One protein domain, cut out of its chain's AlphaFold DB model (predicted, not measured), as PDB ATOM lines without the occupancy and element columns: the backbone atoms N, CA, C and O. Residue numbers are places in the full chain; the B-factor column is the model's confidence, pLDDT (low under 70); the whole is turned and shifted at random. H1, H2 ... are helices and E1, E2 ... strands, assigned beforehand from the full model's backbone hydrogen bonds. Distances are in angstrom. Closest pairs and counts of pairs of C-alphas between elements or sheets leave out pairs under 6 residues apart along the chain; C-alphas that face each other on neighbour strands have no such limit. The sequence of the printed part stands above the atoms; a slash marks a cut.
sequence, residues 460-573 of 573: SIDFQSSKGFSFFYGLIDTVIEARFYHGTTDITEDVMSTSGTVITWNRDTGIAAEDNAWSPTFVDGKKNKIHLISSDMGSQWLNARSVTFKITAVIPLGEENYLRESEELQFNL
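Overview. This is residues 460 to 573 of the 573 residues of an uncharacterized protein of Bacteroides ovatus (UniProt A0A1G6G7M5). Two antiparallel sheets lie face to face as a twisted sandwich, E1 E2 E5 E4 over E3 E6 E7, with the chain passing between them three times. Short helices sit round its ends: H1 at one end, H3 and H4 at the other, and H2 beyond E3. The printed part has 114 residues, in the order E1 E2 H1 E3 H2 E4 E5 H3 H4 E6 E7, and its class is mixed, helices and strands. It is compact, with a radius of gyration of the C-alphas of 14.7 A, yet elongated in outline, spanning 45 by 28 by 25 A.

Along the chain. Find C-alpha 460 at (104.491, 100.965, 130.322), where E1, residues 460 to 465, begins. E2, residues 477 to 486, runs 29.7 A. H1 is residues 492 to 497, and E3, residues 502 to 508, runs 19.6 A from C-alpha 502 at (109.863, 86.406, 132.550). Next come H2, residues 512 to 517, E4, residues 521 to 523, and E5, residues 526 to 533, which bends by 61 degrees at residue 529. H3 is residues 534 to 537 and H4 residues 541 to 544. E6, residues 546 to 554, runs 26.3 A, and E7, residues 565 to 572, runs 22.6 A to C-alpha 572 at (113.640, 101.680, 109.754).

Arrangement. Look first at the hairpin E1 and E2, where N 462 and O 483 are 2.9 A apart. Beside E2, N 480 and O 530 of E5 are 2.9 A apart, and in the hairpin E4 and E5 N 531 and O 521 are 2.9 A apart. In the other sheet, N 506 of E3 and O 550 of E6 are 2.8 A apart, and in the hairpin E6 and E7 N 549 and O 569 are 2.8 A apart. The sheets form a sandwich, two sheets face to face, with best planes 11 degrees apart. Between them, the closest C-alphas of E1 and E7 are those of Ile 461 and Glu 567, 6.3 A, and of E3 and E5 those of Ile 503 and Lys 527, 6.2 A. H1 stands at the level of the sheet E1 E2 E5 E4, at a height of 2.8 A, with Thr 492 nearest Phe 484, 4.7 A between C-alphas. H2, H3 and H4 each only graze the sheet E3 E6 E7. In H1 and H2 every O i to N i+4 pair is within hydrogen-bond range; H3 and H4 are too short for such a pair.

Size, cuts and confidence. The C-alphas farthest apart, those of Gly 474 and Glu 559, are 46.5 A apart. The printed part has no cut and ends at residue 573, the chain's last. The link E1 to E2, with 11 residues, is long. Mean pLDDT of the printed part is 80.2, and residues 556 to 573 are under 70.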
ATOM      1  N   SER A 460     103.936 100.717 131.650       82.88
ATOM      2  CA  SER A 460     104.491 100.965 130.322       82.88
ATOM      3  C   SER A 460     105.929 100.492 130.253       82.88
ATOM      4  O   SER A 460     106.622 100.357 131.268       82.88
ATOM      5  N   ILE A 461     106.356 100.191 129.038       86.69
ATOM      6  CA  ILE A 461     107.749  99.946 128.707       86.69
ATOM      7  C   ILE A 461     108.216 101.182 127.926       86.69
ATOM      8  O   ILE A 461     107.395 101.894 127.351       86.69
ATOM      9  N   ASP A 462     109.503 101.491 128.006       87.62
ATOM     10  CA  ASP A 462     110.171 102.409 127.085       87.62
ATOM     11  C   ASP A 462     111.550 101.836 126.749       87.62
ATOM     12  O   ASP A 462     112.144 101.087 127.538       87.62
ATOM     13  N   PHE A 463     112.106 102.221 125.608       88.62
ATOM     14  CA  PHE A 463     113.440 101.808 125.200       88.62
ATOM     15  C   PHE A 463     114.452 102.936 125.379       88.62
ATOM     16  O   PHE A 463     114.226 104.094 125.040       88.62
ATOM     17  N   GLN A 464     115.653 102.574 125.816       89.19
ATOM     18  CA  GLN A 464     116.818 103.448 125.785       89.19
ATOM     19  C   GLN A 464     117.946 102.797 124.997       89.19
ATOM     20  O   GLN A 464     118.277 101.636 125.207       89.19
ATOM     21  N   SER A 465     118.553 103.561 124.090       89.38
ATOM     22  CA  SER A 465     119.658 103.100 123.249       89.38
ATOM     23  C   SER A 465     120.962 103.792 123.634       89.38
ATOM     24  O   SER A 465     121.012 105.021 123.713       89.38
ATOM     25  N   SER A 466     122.043 103.025 123.804       90.06
ATOM     26  CA  SER A 466     123.366 103.568 124.157       90.06
ATOM     27  C   SER A 466     123.994 104.444 123.066       90.06
ATOM     28  O   SER A 466     124.867 105.257 123.369       90.06
ATOM     29  N   LYS A 467     123.547 104.312 121.809       84.88
ATOM     30  CA  LYS A 467     123.998 105.129 120.667       84.88
ATOM     31  C   LYS A 467     122.859 105.884 119.963       84.88
ATOM     32  O   LYS A 467     123.019 106.310 118.823       84.88
ATOM     33  N   GLY A 468     121.722 106.081 120.640       83.19
ATOM     34  CA  GLY A 468     120.527 106.721 120.071       83.19
ATOM     35  C   GLY A 468     119.737 105.805 119.128       83.19
ATOM     36  O   GLY A 468     120.094 104.644 118.957       83.19
ATOM     37  N   PHE A 469     118.643 106.306 118.544       81.81
ATOM     38  CA  PHE A 469     117.722 105.519 117.701       81.81
ATOM     39  C   PHE A 469     117.920 105.712 116.187       81.81
ATOM     40  O   PHE A 469     117.080 105.311 115.386       81.81
ATOM     41  N   SER A 470     119.026 106.335 115.778       78.69
ATOM     42  CA  SER A 470     119.374 106.528 114.367       78.69
ATOM     43  C   SER A 470     120.488 105.569 113.977       78.69
ATOM     44  O   SER A 470     121.594 105.648 114.511       78.69
ATOM     45  N   PHE A 471     120.202 104.672 113.038       74.06
ATOM     46  CA  PHE A 471     121.098 103.582 112.662       74.06
ATOM     47  C   PHE A 471     121.373 103.597 111.163       74.06
ATOM     48  O   PHE A 471     120.499 103.930 110.370       74.06
ATOM     49  N   PHE A 472     122.589 103.215 110.773       72.00
ATOM     50  CA  PHE A 472     122.987 103.101 109.372       72.00
ATOM     51  C   PHE A 472     123.222 101.642 109.000       72.00
ATOM     52  O   PHE A 472     123.710 100.846 109.811       72.00
ATOM     53  N   TYR A 473     122.913 101.302 107.749       71.12
ATOM     54  CA  TYR A 473     123.133  99.962 107.227       71.12
ATOM     55  C   TYR A 473     124.589  99.507 107.417       71.12
ATOM     56  O   TYR A 473     125.524 100.213 107.040       71.12
ATOM     57  N   GLY A 474     124.774  98.324 108.007       71.88
ATOM     58  CA  GLY A 474     126.091  97.721 108.245       71.88
ATOM     59  C   GLY A 474     126.909  98.319 109.400       71.88
ATOM     60  O   GLY A 474     128.026  97.861 109.624       71.88
ATOM     61  N   LEU A 475     126.381  99.309 110.134       79.62
ATOM     62  CA  LEU A 475     127.063  99.977 111.257       79.62
ATOM     63  C   LEU A 475     126.253  99.924 112.562       79.62
ATOM     64  O   LEU A 475     126.316 100.837 113.386       79.62
ATOM     65  N   ILE A 476     125.475  98.860 112.755       83.25
ATOM     66  CA  ILE A 476     124.722  98.669 113.995       83.25
ATOM     67  C   ILE A 476     125.625  98.011 115.021       83.25
ATOM     68  O   ILE A 476     126.165  96.931 114.795       83.25
ATOM     69  N   ASP A 477     125.750  98.698 116.145       87.56
ATOM     70  CA  ASP A 477     126.399  98.242 117.363       87.56
ATOM     71  C   ASP A 477     125.836  99.107 118.498       87.56
ATOM     72  O   ASP A 477     126.345 100.199 118.749       87.56
ATOM     73  N   THR A 478     124.727  98.694 119.113       89.19
ATOM     74  CA  THR A 478     124.070  99.450 120.193       89.19
ATOM     75  C   THR A 478     123.539  98.526 121.277       89.19
ATOM     76  O   THR A 478     123.183  97.380 121.016       89.19
ATOM     77  N   VAL A 479     123.449  99.039 122.501       91.31
ATOM     78  CA  VAL A 479     122.755  98.358 123.596       91.31
ATOM     79  C   VAL A 479     121.385  98.991 123.748       91.31
ATOM     80  O   VAL A 479     121.296 100.196 123.990       91.31
ATOM     81  N   ILE A 480     120.342  98.175 123.619       90.81
ATOM     82  CA  ILE A 480     118.963  98.558 123.912       90.81
ATOM     83  C   ILE A 480     118.622  98.078 125.321       90.81
ATOM     84  O   ILE A 480     118.702  96.886 125.614       90.81
ATOM     85  N   GLU A 481     118.246  99.010 126.188       92.19
ATOM     86  CA  GLU A 481     117.712  98.761 127.521       92.19
ATOM     87  C   GLU A 481     116.213  99.046 127.530       92.19
ATOM     88  O   GLU A 481     115.793 100.166 127.249       92.19
ATOM     89  N   ALA A 482     115.417  98.043 127.882       90.44
ATOM     90  CA  ALA A 482     114.018  98.240 128.216       90.44
ATOM     91  C   ALA A 482     113.901  98.746 129.658       90.44
ATOM     92  O   ALA A 482     114.442  98.131 130.592       90.44
ATOM     93  N   ARG A 483     113.194  99.863 129.819       89.00
ATOM     94  CA  ARG A 483     112.790 100.433 131.101       89.00
ATOM     95  C   ARG A 483     111.317 100.181 131.341       89.00
ATOM     96  O   ARG A 483     110.521 100.258 130.417       89.00
ATOM     97  N   PHE A 484     110.973  99.890 132.583       87.19
ATOM     98  CA  PHE A 484     109.607  99.606 132.996       87.19
ATOM     99  C   PHE A 484     109.110 100.739 133.878       87.19
ATOM    100  O   PHE A 484     109.815 101.153 134.797       87.19
ATOM    101  N   TYR A 485     107.891 101.203 133.637       83.69
ATOM    102  CA  TYR A 485     107.260 102.263 134.407       83.69
ATOM    103  C   TYR A 485     105.913 101.808 134.961       83.69
ATOM    104  O   TYR A 485     105.203 101.024 134.334       83.69
ATOM    105  N   HIS A 486     105.565 102.325 136.137       80.81
ATOM    106  CA  HIS A 486     104.206 102.307 136.674       80.81
ATOM    107  C   HIS A 486     103.775 103.757 136.895       80.81
ATOM    108  O   HIS A 486     104.349 104.479 137.724       80.81
ATOM    109  N   GLY A 487     102.827 104.212 136.081       79.19
ATOM    110  CA  GLY A 487     102.568 105.627 135.867       79.19
ATOM    111  C   GLY A 487     103.819 106.334 135.344       79.19
ATOM    112  O   GLY A 487     104.353 105.990 134.298       79.19
ATOM    113  N   THR A 488     104.317 107.322 136.086       79.00
ATOM    114  CA  THR A 488     105.537 108.081 135.739       79.00
ATOM    115  C   THR A 488     106.782 107.628 136.505       79.00
ATOM    116  O   THR A 488     107.838 108.249 136.396       79.00
ATOM    117  N   THR A 489     106.675 106.569 137.313       82.12
ATOM    118  CA  THR A 489     107.780 106.072 138.142       82.12
ATOM    119  C   THR A 489     108.526 104.955 137.423       82.12
ATOM    120  O   THR A 489     107.908 103.955 137.074       82.12
ATOM    121  N   ASP A 490     109.845 105.098 137.259       86.69
ATOM    122  CA  ASP A 490     110.732 104.025 136.780       86.69
ATOM    123  C   ASP A 490     110.811 102.913 137.842       86.69
ATOM    124  O   ASP A 490     111.244 103.145 138.974       86.69
ATOM    125  N   ILE A 491     110.349 101.718 137.476       85.31
ATOM    126  CA  ILE A 491     110.307 100.505 138.304       85.31
ATOM    127  C   ILE A 491     111.226  99.408 137.750       85.31
ATOM    128  O   ILE A 491     111.104  98.243 138.127       85.31
ATOM    129  N   THR A 492     112.158  99.753 136.857       87.88
ATOM    130  CA  THR A 492     113.012  98.781 136.157       87.88
ATOM    131  C   THR A 492     113.765  97.865 137.121       87.88
ATOM    132  O   THR A 492     113.791  96.649 136.931       87.88
ATOM    133  N   GLU A 493     114.343  98.411 138.191       86.81
ATOM    134  CA  GLU A 493     115.067  97.613 139.190       86.81
ATOM    135  C   GLU A 493     114.142  96.673 139.981       86.81
ATOM    136  O   GLU A 493     114.508  95.522 140.243       86.81
ATOM    137  N   ASP A 494     112.926  97.118 140.306       81.94
ATOM    138  CA  ASP A 494     111.932  96.303 141.012       81.94
ATOM    139  C   ASP A 494     111.466  95.129 140.140       81.94
ATOM    140  O   ASP A 494     111.397  93.990 140.604       81.94
ATOM    141  N   VAL A 495     111.193  95.376 138.855       83.81
ATOM    142  CA  VAL A 495     110.802  94.332 137.893       83.81
ATOM    143  C   VAL A 495     111.907  93.287 137.748       83.81
ATOM    144  O   VAL A 495     111.637  92.084 137.792       83.81
ATOM    145  N   MET A 496     113.160  93.739 137.631       86.62
ATOM    146  CA  MET A 496     114.322  92.866 137.447       86.62
ATOM    147  C   MET A 496     114.708  92.072 138.700       86.62
ATOM    148  O   MET A 496     115.313  91.008 138.577       86.62
ATOM    149  N   SER A 497     114.371  92.567 139.892       84.81
ATOM    150  CA  SER A 497     114.588  91.866 141.166       84.81
ATOM    151  C   SER A 497     113.408  90.984 141.590       84.81
ATOM    152  O   SER A 497     113.551  90.168 142.502       84.81
ATOM    153  N   THR A 498     112.257  91.098 140.920       80.69
ATOM    154  CA  THR A 498     111.075  90.282 141.212       80.69
ATOM    155  C   THR A 498     111.292  88.833 140.759       80.69
ATOM    156  O   THR A 498     111.485  88.530 139.579       80.69
ATOM    157  N   SER A 499     111.260  87.908 141.720       78.69
ATOM    158  CA  SER A 499     111.400  86.471 141.468       78.69
ATOM    159  C   SER A 499     110.269  85.952 140.580       78.69
ATOM    160  O   SER A 499     109.097  86.151 140.882       78.69
ATOM    161  N   GLY A 500     110.624  85.237 139.511       76.94
ATOM    162  CA  GLY A 500     109.660  84.677 138.560       76.94
ATOM    163  C   GLY A 500     109.290  85.606 137.401       76.94
ATOM    164  O   GLY A 500     108.546  85.175 136.525       76.94
ATOM    165  N   THR A 501     109.837  86.827 137.338       82.75
ATOM    166  CA  THR A 501     109.702  87.694 136.160       82.75
ATOM    167  C   THR A 501     110.276  87.010 134.915       82.75
ATOM    168  O   THR A 501     111.439  86.586 134.884       82.75
ATOM    169  N   VAL A 502     109.469  86.935 133.858       84.62
ATOM    170  CA  VAL A 502     109.863  86.406 132.550       84.62
ATOM    171  C   VAL A 502     109.918  87.556 131.557       84.62
ATOM    172  O   VAL A 502     108.902  88.168 131.249       84.62
ATOM    173  N   ILE A 503     111.113  87.835 131.041       87.19
ATOM    174  CA  ILE A 503     111.322  88.792 129.953       87.19
ATOM    175  C   ILE A 503     111.687  88.006 128.705       87.19
ATOM    176  O   ILE A 503     112.669  87.255 128.706       87.19
ATOM    177  N   THR A 504     110.904  88.211 127.655       88.12
ATOM    178  CA  THR A 504     111.080  87.577 126.353       88.12
ATOM    179  C   THR A 504     111.299  88.652 125.305       88.12
ATOM    180  O   THR A 504     110.544  89.620 125.241       88.12
ATOM    181  N   TRP A 505     112.311  88.454 124.469       89.81
ATOM    182  CA  TRP A 505     112.539  89.258 123.277       89.81
ATOM    183  C   TRP A 505     112.234  88.422 122.051       89.81
ATOM    184  O   TRP A 505     112.709  87.295 121.941       89.81
ATOM    185  N   ASN A 506     111.486  89.006 121.129       88.62
ATOM    186  CA  ASN A 506     111.223  88.454 119.814       88.62
ATOM    187  C   ASN A 506     111.704  89.443 118.759       88.62
ATOM    188  O   ASN A 506     111.687  90.656 118.975       88.62
ATOM    189  N   ARG A 507     112.093  88.914 117.607       91.00
ATOM    190  CA  ARG A 507     112.425  89.698 116.424       91.00
ATOM    191  C   ARG A 507     111.462  89.331 115.303       91.00
ATOM    192  O   ARG A 507     111.102  88.167 115.176       91.00
ATOM    193  N   ASP A 508     111.080  90.320 114.511       88.50
ATOM    194  CA  ASP A 508     110.318  90.155 113.282       88.50
ATOM    195  C   ASP A 508     111.047  90.855 112.126       88.50
ATOM    196  O   ASP A 508     111.134  92.085 112.065       88.50
ATOM    197  N   THR A 509     111.609  90.046 111.230       86.19
ATOM    198  CA  THR A 509     112.247  90.471 109.973       86.19
ATOM    199  C   THR A 509     111.354  90.204 108.759       86.19
ATOM    200  O   THR A 509     111.748  90.487 107.625       86.19
ATOM    201  N   GLY A 510     110.167  89.621 108.965       83.06
ATOM    202  CA  GLY A 510     109.315  89.065 107.915       83.06
ATOM    203  C   GLY A 510     109.749  87.679 107.414       83.06
ATOM    204  O   GLY A 510     109.137  87.155 106.479       83.06
ATOM    205  N   ILE A 511     110.780  87.060 108.011       86.25
ATOM    206  CA  ILE A 511     111.306  85.742 107.619       86.25
ATOM    207  C   ILE A 511     111.320  84.806 108.828       86.25
ATOM    208  O   ILE A 511     112.286  84.735 109.587       86.25
ATOM    209  N   ALA A 512     110.277  83.980 108.938       86.06
ATOM    210  CA  ALA A 512     110.067  83.094 110.087       86.06
ATOM    211  C   ALA A 512     111.259  82.171 110.411       86.06
ATOM    212  O   ALA A 512     111.508  81.868 111.575       86.06
ATOM    213  N   ALA A 513     112.004  81.706 109.403       86.56
ATOM    214  CA  ALA A 513     113.173  80.856 109.630       86.56
ATOM    215  C   ALA A 513     114.325  81.604 110.324       86.56
ATOM    216  O   ALA A 513     114.996  81.025 111.174       86.56
ATOM    217  N   GLU A 514     114.540  82.878 109.981       88.00
ATOM    218  CA  GLU A 514     115.571  83.706 110.610       88.00
ATOM    219  C   GLU A 514     115.131  84.136 112.009       88.00
ATOM    220  O   GLU A 514     115.928  84.091 112.940       88.00
ATOM    221  N   ASP A 515     113.865  84.519 112.170       88.69
ATOM    222  CA  ASP A 515     113.313  84.991 113.443       88.69
ATOM    223  C   ASP A 515     113.239  83.887 114.504       88.69
ATOM    224  O   ASP A 515     113.599  84.122 115.654       88.69
ATOM    225  N   ASN A 516     112.897  82.654 114.114       87.25
ATOM    226  CA  ASN A 516     112.925  81.501 115.021       87.25
ATOM    227  C   ASN A 516     114.349  81.075 115.422       87.25
ATOM    228  O   ASN A 516     114.524  80.421 116.448       87.25
ATOM    229  N   ALA A 517     115.357  81.388 114.600       87.94
ATOM    230  CA  ALA A 517     116.759  81.077 114.877       87.94
ATOM    231  C   ALA A 517     117.479  82.199 115.643       87.94
ATOM    232  O   ALA A 517     118.592  81.997 116.131       87.94
ATOM    233  N   TRP A 518     116.869  83.383 115.735       91.56
ATOM    234  CA  TRP A 518     117.433  84.515 116.451       91.56
ATOM    235  C   TRP A 518     117.390  84.287 117.962       91.56
ATOM    236  O   TRP A 518     116.469  83.683 118.510       91.56
ATOM    237  N   SER A 519     118.413  84.766 118.661       88.56
ATOM    238  CA  SER A 519     118.472  84.722 120.117       88.56
ATOM    239  C   SER A 519     119.143  85.992 120.631       88.56
ATOM    240  O   SER A 519     120.221  86.338 120.145       88.56
ATOM    241  N   PRO A 520     118.532  86.694 121.598       89.75
ATOM    242  CA  PRO A 520     119.072  87.942 122.115       89.75
ATOM    243  C   PRO A 520     120.406  87.716 122.833       89.75
ATOM    244  O   PRO A 520     120.535  86.815 123.667       89.75
ATOM    245  N   THR A 521     121.382  88.585 122.571       92.19
ATOM    246  CA  THR A 521     122.628  88.633 123.345       92.19
ATOM    247  C   THR A 521     122.446  89.588 124.518       92.19
ATOM    248  O   THR A 521     122.397  90.803 124.335       92.19
ATOM    249  N   PHE A 522     122.318  89.047 125.729       92.19
ATOM    250  CA  PHE A 522     122.093  89.858 126.928       92.19
ATOM    251  C   PHE A 522     123.374  90.526 127.434       92.19
ATOM    252  O   PHE A 522     124.423  89.889 127.527       92.19
ATOM    253  N   VAL A 523     123.266  91.793 127.836       90.31
ATOM    254  CA  VAL A 523     124.380  92.559 128.421       90.31
ATOM    255  C   VAL A 523     124.420  92.344 129.933       90.31
ATOM    256  O   VAL A 523     123.393  92.440 130.602       90.31
ATOM    257  N   ASP A 524     125.599  92.037 130.480       87.00
ATOM    258  CA  ASP A 524     125.833  91.803 131.917       87.00
ATOM    259  C   ASP A 524     124.881  90.772 132.561       87.00
ATOM    260  O   ASP A 524     124.568  90.842 133.750       87.00
ATOM    261  N   GLY A 525     124.360  89.829 131.768       81.31
ATOM    262  CA  GLY A 525     123.368  88.844 132.216       81.31
ATOM    263  C   GLY A 525     121.980  89.423 132.531       81.31
ATOM    264  O   GLY A 525     121.121  88.698 133.037       81.31
ATOM    265  N   LYS A 526     121.725  90.705 132.233       86.56
ATOM    266  CA  LYS A 526     120.442  91.377 132.477       86.56
ATOM    267  C   LYS A 526     119.494  91.190 131.294       86.56
ATOM    268  O   LYS A 526     119.734  91.694 130.203       86.56
ATOM    269  N   LYS A 527     118.363  90.516 131.523       88.75
ATOM    270  CA  LYS A 527     117.381  90.189 130.468       88.75
ATOM    271  C   LYS A 527     116.664  91.399 129.854       88.75
ATOM    272  O   LYS A 527     116.120  91.285 128.760       88.75
ATOM    273  N   ASN A 528     116.667  92.552 130.522       89.94
ATOM    274  CA  ASN A 528     116.116  93.794 129.977       89.94
ATOM    275  C   ASN A 528     117.099  94.556 129.072       89.94
ATOM    276  O   ASN A 528     116.716  95.583 128.525       89.94
ATOM    277  N   LYS A 529     118.347  94.086 128.912       92.44
ATOM    278  CA  LYS A 529     119.357  94.725 128.059       92.44
ATOM    279  C   LYS A 529     119.852  93.766 126.990       92.44
ATOM    280  O   LYS A 529     120.408  92.720 127.323       92.44
ATOM    281  N   ILE A 530     119.714  94.145 125.724       93.38
ATOM    282  CA  ILE A 530     120.229  93.368 124.594       93.38
ATOM    283  C   ILE A 530     121.256  94.172 123.804       93.38
ATOM    284  O   ILE A 530     121.106  95.379 123.605       93.38
ATOM    285  N   HIS A 531     122.316  93.500 123.364       92.38
ATOM    286  CA  HIS A 531     123.286  94.049 122.424       92.38
ATOM    287  C   HIS A 531     122.847  93.687 121.009       92.38
ATOM    288  O   HIS A 531     122.715  92.508 120.693       92.38
ATOM    289  N   LEU A 532     122.581  94.706 120.193       90.38
ATOM    290  CA  LEU A 532     122.194  94.560 118.796       90.38
ATOM    291  C   LEU A 532     123.362  94.946 117.895       90.38
ATOM    292  O   LEU A 532     123.926  96.039 118.025       90.38
ATOM    293  N   ILE A 533     123.674  94.065 116.950       89.31
ATOM    294  CA  ILE A 533     124.672  94.259 115.899       89.31
ATOM    295  C   ILE A 533     124.046  94.107 114.506       89.31
ATOM    296  O   ILE A 533     122.906  93.677 114.352       89.31
ATOM    297  N   SER A 534     124.784  94.446 113.445       85.88
ATOM    298  CA  SER A 534     124.242  94.412 112.076       85.88
ATOM    299  C   SER A 534     123.693  93.057 111.618       85.88
ATOM    300  O   SER A 534     122.763  93.044 110.815       85.88
ATOM    301  N   SER A 535     124.209  91.930 112.118       86.06
ATOM    302  CA  SER A 535     123.654  90.607 111.794       86.06
ATOM    303  C   SER A 535     122.271  90.365 112.403       86.06
ATOM    304  O   SER A 535     121.518  89.542 111.885       86.06
ATOM    305  N   ASP A 536     121.906  91.086 113.467       87.56
ATOM    306  CA  ASP A 536     120.605  90.937 114.116       87.56
ATOM    307  C   ASP A 536     119.460  91.505 113.281       87.56
ATOM    308  O   ASP A 536     118.314  91.166 113.550       87.56
ATOM    309  N   MET A 537     119.727  92.322 112.257       86.56
ATOM    310  CA  MET A 537     118.667  92.939 111.448       86.56
ATOM    311  C   MET A 537     118.057  92.006 110.390       86.56
ATOM    312  O   MET A 537     117.069  92.365 109.756       86.56
ATOM    313  N   GLY A 538     118.627  90.813 110.198       84.81
ATOM    314  CA  GLY A 538     118.183  89.848 109.190       84.81
ATOM    315  C   GLY A 538     118.783  90.088 107.802       84.81
ATOM    316  O   GLY A 538     119.280  91.169 107.476       84.81
ATOM    317  N   SER A 539     118.759  89.054 106.960       83.75
ATOM    318  CA  SER A 539     119.440  89.074 105.655       83.75
ATOM    319  C   SER A 539     118.794  90.025 104.636       83.75
ATOM    320  O   SER A 539     119.468  90.511 103.725       83.75
ATOM    321  N   GLN A 540     117.499  90.323 104.799       81.81
ATOM    322  CA  GLN A 540     116.701  91.148 103.884       81.81
ATOM    323  C   GLN A 540     116.469  92.584 104.373       81.81
ATOM    324  O   GLN A 540     115.673  93.294 103.762       81.81
ATOM    325  N   TRP A 541     117.155  93.060 105.417       78.94
ATOM    326  CA  TRP A 541     116.880  94.386 105.995       78.94
ATOM    327  C   TRP A 541     116.985  95.547 104.984       78.94
ATOM    328  O   TRP A 541     116.166  96.462 105.013       78.94
ATOM    329  N   LEU A 542     117.902  95.470 104.007       76.38
ATOM    330  CA  LEU A 542     117.985  96.440 102.896       76.38
ATOM    331  C   LEU A 542     116.708  96.519 102.048       76.38
ATOM    332  O   LEU A 542     116.368  97.583 101.531       76.38
ATOM    333  N   ASN A 543     116.032  95.384 101.873       76.19
ATOM    334  CA  ASN A 543     114.869  95.244 101.004       76.19
ATOM    335  C   ASN A 543     113.566  95.473 101.776       76.19
ATOM    336  O   ASN A 543     112.692  96.190 101.296       76.19
ATOM    337  N   ALA A 544     113.457  94.904 102.980       73.12
ATOM    338  CA  ALA A 544     112.315  95.072 103.877       73.12
ATOM    339  C   ALA A 544     112.254  96.479 104.494       73.12
ATOM    340  O   ALA A 544     111.184  96.926 104.900       73.12
ATOM    341  N   ARG A 545     113.401  97.178 104.559       75.56
ATOM    342  CA  ARG A 545     113.593  98.526 105.126       75.56
ATOM    343  C   ARG A 545     113.116  98.704 106.563       75.56
ATOM    344  O   ARG A 545     113.084  99.829 107.051       75.56
ATOM    345  N   SER A 546     112.763  97.622 107.247       81.69
ATOM    346  CA  SER A 546     112.444  97.638 108.662       81.69
ATOM    347  C   SER A 546     112.705  96.281 109.307       81.69
ATOM    348  O   SER A 546     112.675  95.255 108.629       81.69
ATOM    349  N   VAL A 547     112.989  96.290 110.605       85.69
ATOM    350  CA  VAL A 547     112.976  95.111 111.481       85.69
ATOM    351  C   VAL A 547     112.403  95.539 112.824       85.69
ATOM    352  O   VAL A 547     112.724  96.625 113.312       85.69
ATOM    353  N   THR A 548     111.552  94.705 113.412       86.75
ATOM    354  CA  THR A 548     110.883  95.011 114.678       86.75
ATOM    355  C   THR A 548     111.393  94.091 115.773       86.75
ATOM    356  O   THR A 548     111.398  92.870 115.628       86.75
ATOM    357  N   PHE A 549     111.799  94.670 116.897       88.50
ATOM    358  CA  PHE A 549     112.103  93.938 118.119       88.50
ATOM    359  C   PHE A 549     110.971  94.153 119.105       88.50
ATOM    360  O   PHE A 549     110.648  95.284 119.453       88.50
ATOM    361  N   LYS A 550     110.374  93.060 119.561       86.50
ATOM    362  CA  LYS A 550     109.287  93.080 120.526       86.50
ATOM    363  C   LYS A 550     109.775  92.539 121.849       86.50
ATOM    364  O   LYS A 550     110.224  91.394 121.918       86.50
ATOM    365  N   ILE A 551     109.638  93.329 122.902       87.81
ATOM    366  CA  ILE A 551     109.816  92.834 124.263       87.81
ATOM    367  C   ILE A 551     108.454  92.473 124.848       87.81
ATOM    368  O   ILE A 551     107.436  93.091 124.549       87.81
ATOM    369  N   THR A 552     108.408  91.430 125.661       85.12
ATOM    370  CA  THR A 552     107.260  91.115 126.507       85.12
ATOM    371  C   THR A 552     107.772  90.803 127.899       85.12
ATOM    372  O   THR A 552     108.601  89.906 128.062       85.12
ATOM    373  N   ALA A 553     107.275  91.532 128.893       83.50
ATOM    374  CA  ALA A 553     107.554  91.257 130.295       83.50
ATOM    375  C   ALA A 553     106.309  90.682 130.967       83.50
ATOM    376  O   ALA A 553     105.223  91.251 130.873       83.50
ATOM    377  N   VAL A 554     106.487  89.544 131.636       81.38
ATOM    378  CA  VAL A 554     105.480  88.900 132.475       81.38
ATOM    379  C   VAL A 554     105.973  88.927 133.907       81.38
ATOM    380  O   VAL A 554     106.986  88.306 134.233       81.38
ATOM    381  N   ILE A 555     105.260  89.665 134.751       77.31
ATOM    382  CA  ILE A 555     105.602  89.859 136.157       77.31
ATOM    383  C   ILE A 555     104.568  89.111 137.007       77.31
ATOM    384  O   ILE A 555     103.372  89.356 136.840       77.31
ATOM    385  N   PRO A 556     104.987  88.205 137.907       68.62
ATOM    386  CA  PRO A 556     104.058  87.494 138.775       68.62
ATOM    387  C   PRO A 556     103.542  88.415 139.891       68.62
ATOM    388  O   PRO A 556     104.309  88.869 140.740       68.62
ATOM    389  N   LEU A 557     102.232  88.672 139.901       62.50
ATOM    390  CA  LEU A 557     101.526  89.455 140.921       62.50
ATOM    391  C   LEU A 557     100.368  88.623 141.500       62.50
ATOM    392  O   LEU A 557      99.216  88.793 141.121       62.50
ATOM    393  N   GLY A 558     100.659  87.707 142.428       54.59
ATOM    394  CA  GLY A 558      99.626  86.897 143.098       54.59
ATOM    395  C   GLY A 558      99.071  85.726 142.268       54.59
ATOM    396  O   GLY A 558      99.730  85.245 141.350       54.59
ATOM    397  N   GLU A 559      97.889  85.212 142.648       40.19
ATOM    398  CA  GLU A 559      97.320  83.944 142.131       40.19
ATOM    399  C   GLU A 559      96.894  83.977 140.651       40.19
ATOM    400  O   GLU A 559      96.729  82.921 140.042       40.19
ATOM    401  N   GLU A 560      96.812  85.155 140.030       39.75
ATOM    402  CA  GLU A 560      96.626  85.294 138.586       39.75
ATOM    403  C   GLU A 560      97.807  86.062 137.972       39.75
ATOM    404  O   GLU A 560      97.939  87.275 138.101       39.75
ATOM    405  N   ASN A 561      98.693  85.343 137.279       44.47
ATOM    406  CA  ASN A 561      99.773  85.947 136.499       44.47
ATOM    407  C   ASN A 561      99.202  86.666 135.271       44.47
ATOM    408  O   ASN A 561      99.127  86.056 134.205       44.47
ATOM    409  N   TYR A 562      98.852  87.947 135.368       47.31
ATOM    410  CA  TYR A 562      98.551  88.740 134.174       47.31
ATOM    411  C   TYR A 562      99.096  90.160 134.270       47.31
ATOM    412  O   TYR A 562      98.388  91.103 134.597       47.31
ATOM    413  N   LEU A 563     100.353  90.310 133.861       45.78
ATOM    414  CA  LEU A 563     100.797  91.508 133.162       45.78
ATOM    415  C   LEU A 563     101.507  91.042 131.893       45.78
ATOM    416  O   LEU A 563     102.430  90.234 131.961       45.78
ATOM    417  N   ARG A 564     101.028  91.493 130.734       51.12
ATOM    418  CA  ARG A 564     101.673  91.275 129.438       51.12
ATOM    419  C   ARG A 564     101.751  92.622 128.743       51.12
ATOM    420  O   ARG A 564     100.972  92.896 127.840       51.12
ATOM    421  N   GLU A 565     102.679  93.451 129.193       54.38
ATOM    422  CA  GLU A 565     103.045  94.643 128.440       54.38
ATOM    423  C   GLU A 565     103.992  94.228 127.322       54.38
ATOM    424  O   GLU A 565     104.927  93.438 127.526       54.38
ATOM    425  N   SER A 566     103.707  94.707 126.115       52.62
ATOM    426  CA  SER A 566     104.554  94.457 124.963       52.62
ATOM    427  C   SER A 566     104.749  95.729 124.180       52.62
ATOM    428  O   SER A 566     103.773  96.330 123.739       52.62
ATOM    429  N   GLU A 567     106.004  96.076 123.955       63.16
ATOM    430  CA  GLU A 567     106.374  97.233 123.165       63.16
ATOM    431  C   GLU A 567     107.256  96.795 122.003       63.16
ATOM    432  O   GLU A 567     107.993  95.805 122.088       63.16
ATOM    433  N   GLU A 568     107.121  97.512 120.896       65.06
ATOM    434  CA  GLU A 568     107.773  97.214 119.633       65.06
ATOM    435  C   GLU A 568     108.731  98.347 119.282       65.06
ATOM    436  O   GLU A 568     108.334  99.495 119.105       65.06
ATOM    437  N   LEU A 569     110.010  98.008 119.165       55.12
ATOM    438  CA  LEU A 569     111.037  98.895 118.652       55.12
ATOM    439  C   LEU A 569     111.284  98.561 117.184       55.12
ATOM    440  O   LEU A 569     111.857  97.516 116.869       55.12
ATOM    441  N   GLN A 570     110.869  99.451 116.286       60.78
ATOM    442  CA  GLN A 570     111.065  99.278 114.849       60.78
ATOM    443  C   GLN A 570     112.273 100.079 114.357       60.78
ATOM    444  O   GLN A 570     112.344 101.299 114.505       60.78
ATOM    445  N   PHE A 571     113.216  99.388 113.724       54.75
ATOM    446  CA  PHE A 571     114.388  99.978 113.089       54.75
ATOM    447  C   PHE A 571     114.120 100.136 111.602       54.75
ATOM    448  O   PHE A 571     114.186  99.154 110.863       54.75
ATOM    449  N   ASN A 572     113.836 101.360 111.165       54.56
ATOM    450  CA  ASN A 572     113.640 101.680 109.754       54.56
ATOM    451  C   ASN A 572     114.962 102.106 109.107       54.56
ATOM    452  O   ASN A 572     115.766 102.794 109.738       54.56
ATOM    453  N   LEU A 573     115.177 101.663 107.868       50.50
ATOM    454  CA  LEU A 573     116.385 101.925 107.081       50.50
ATOM    455  C   LEU A 573     116.283 103.205 106.249       50.50
ATOM    456  O   LEU A 573     115.210 103.429 105.636       50.50
TER     457      LEU A 573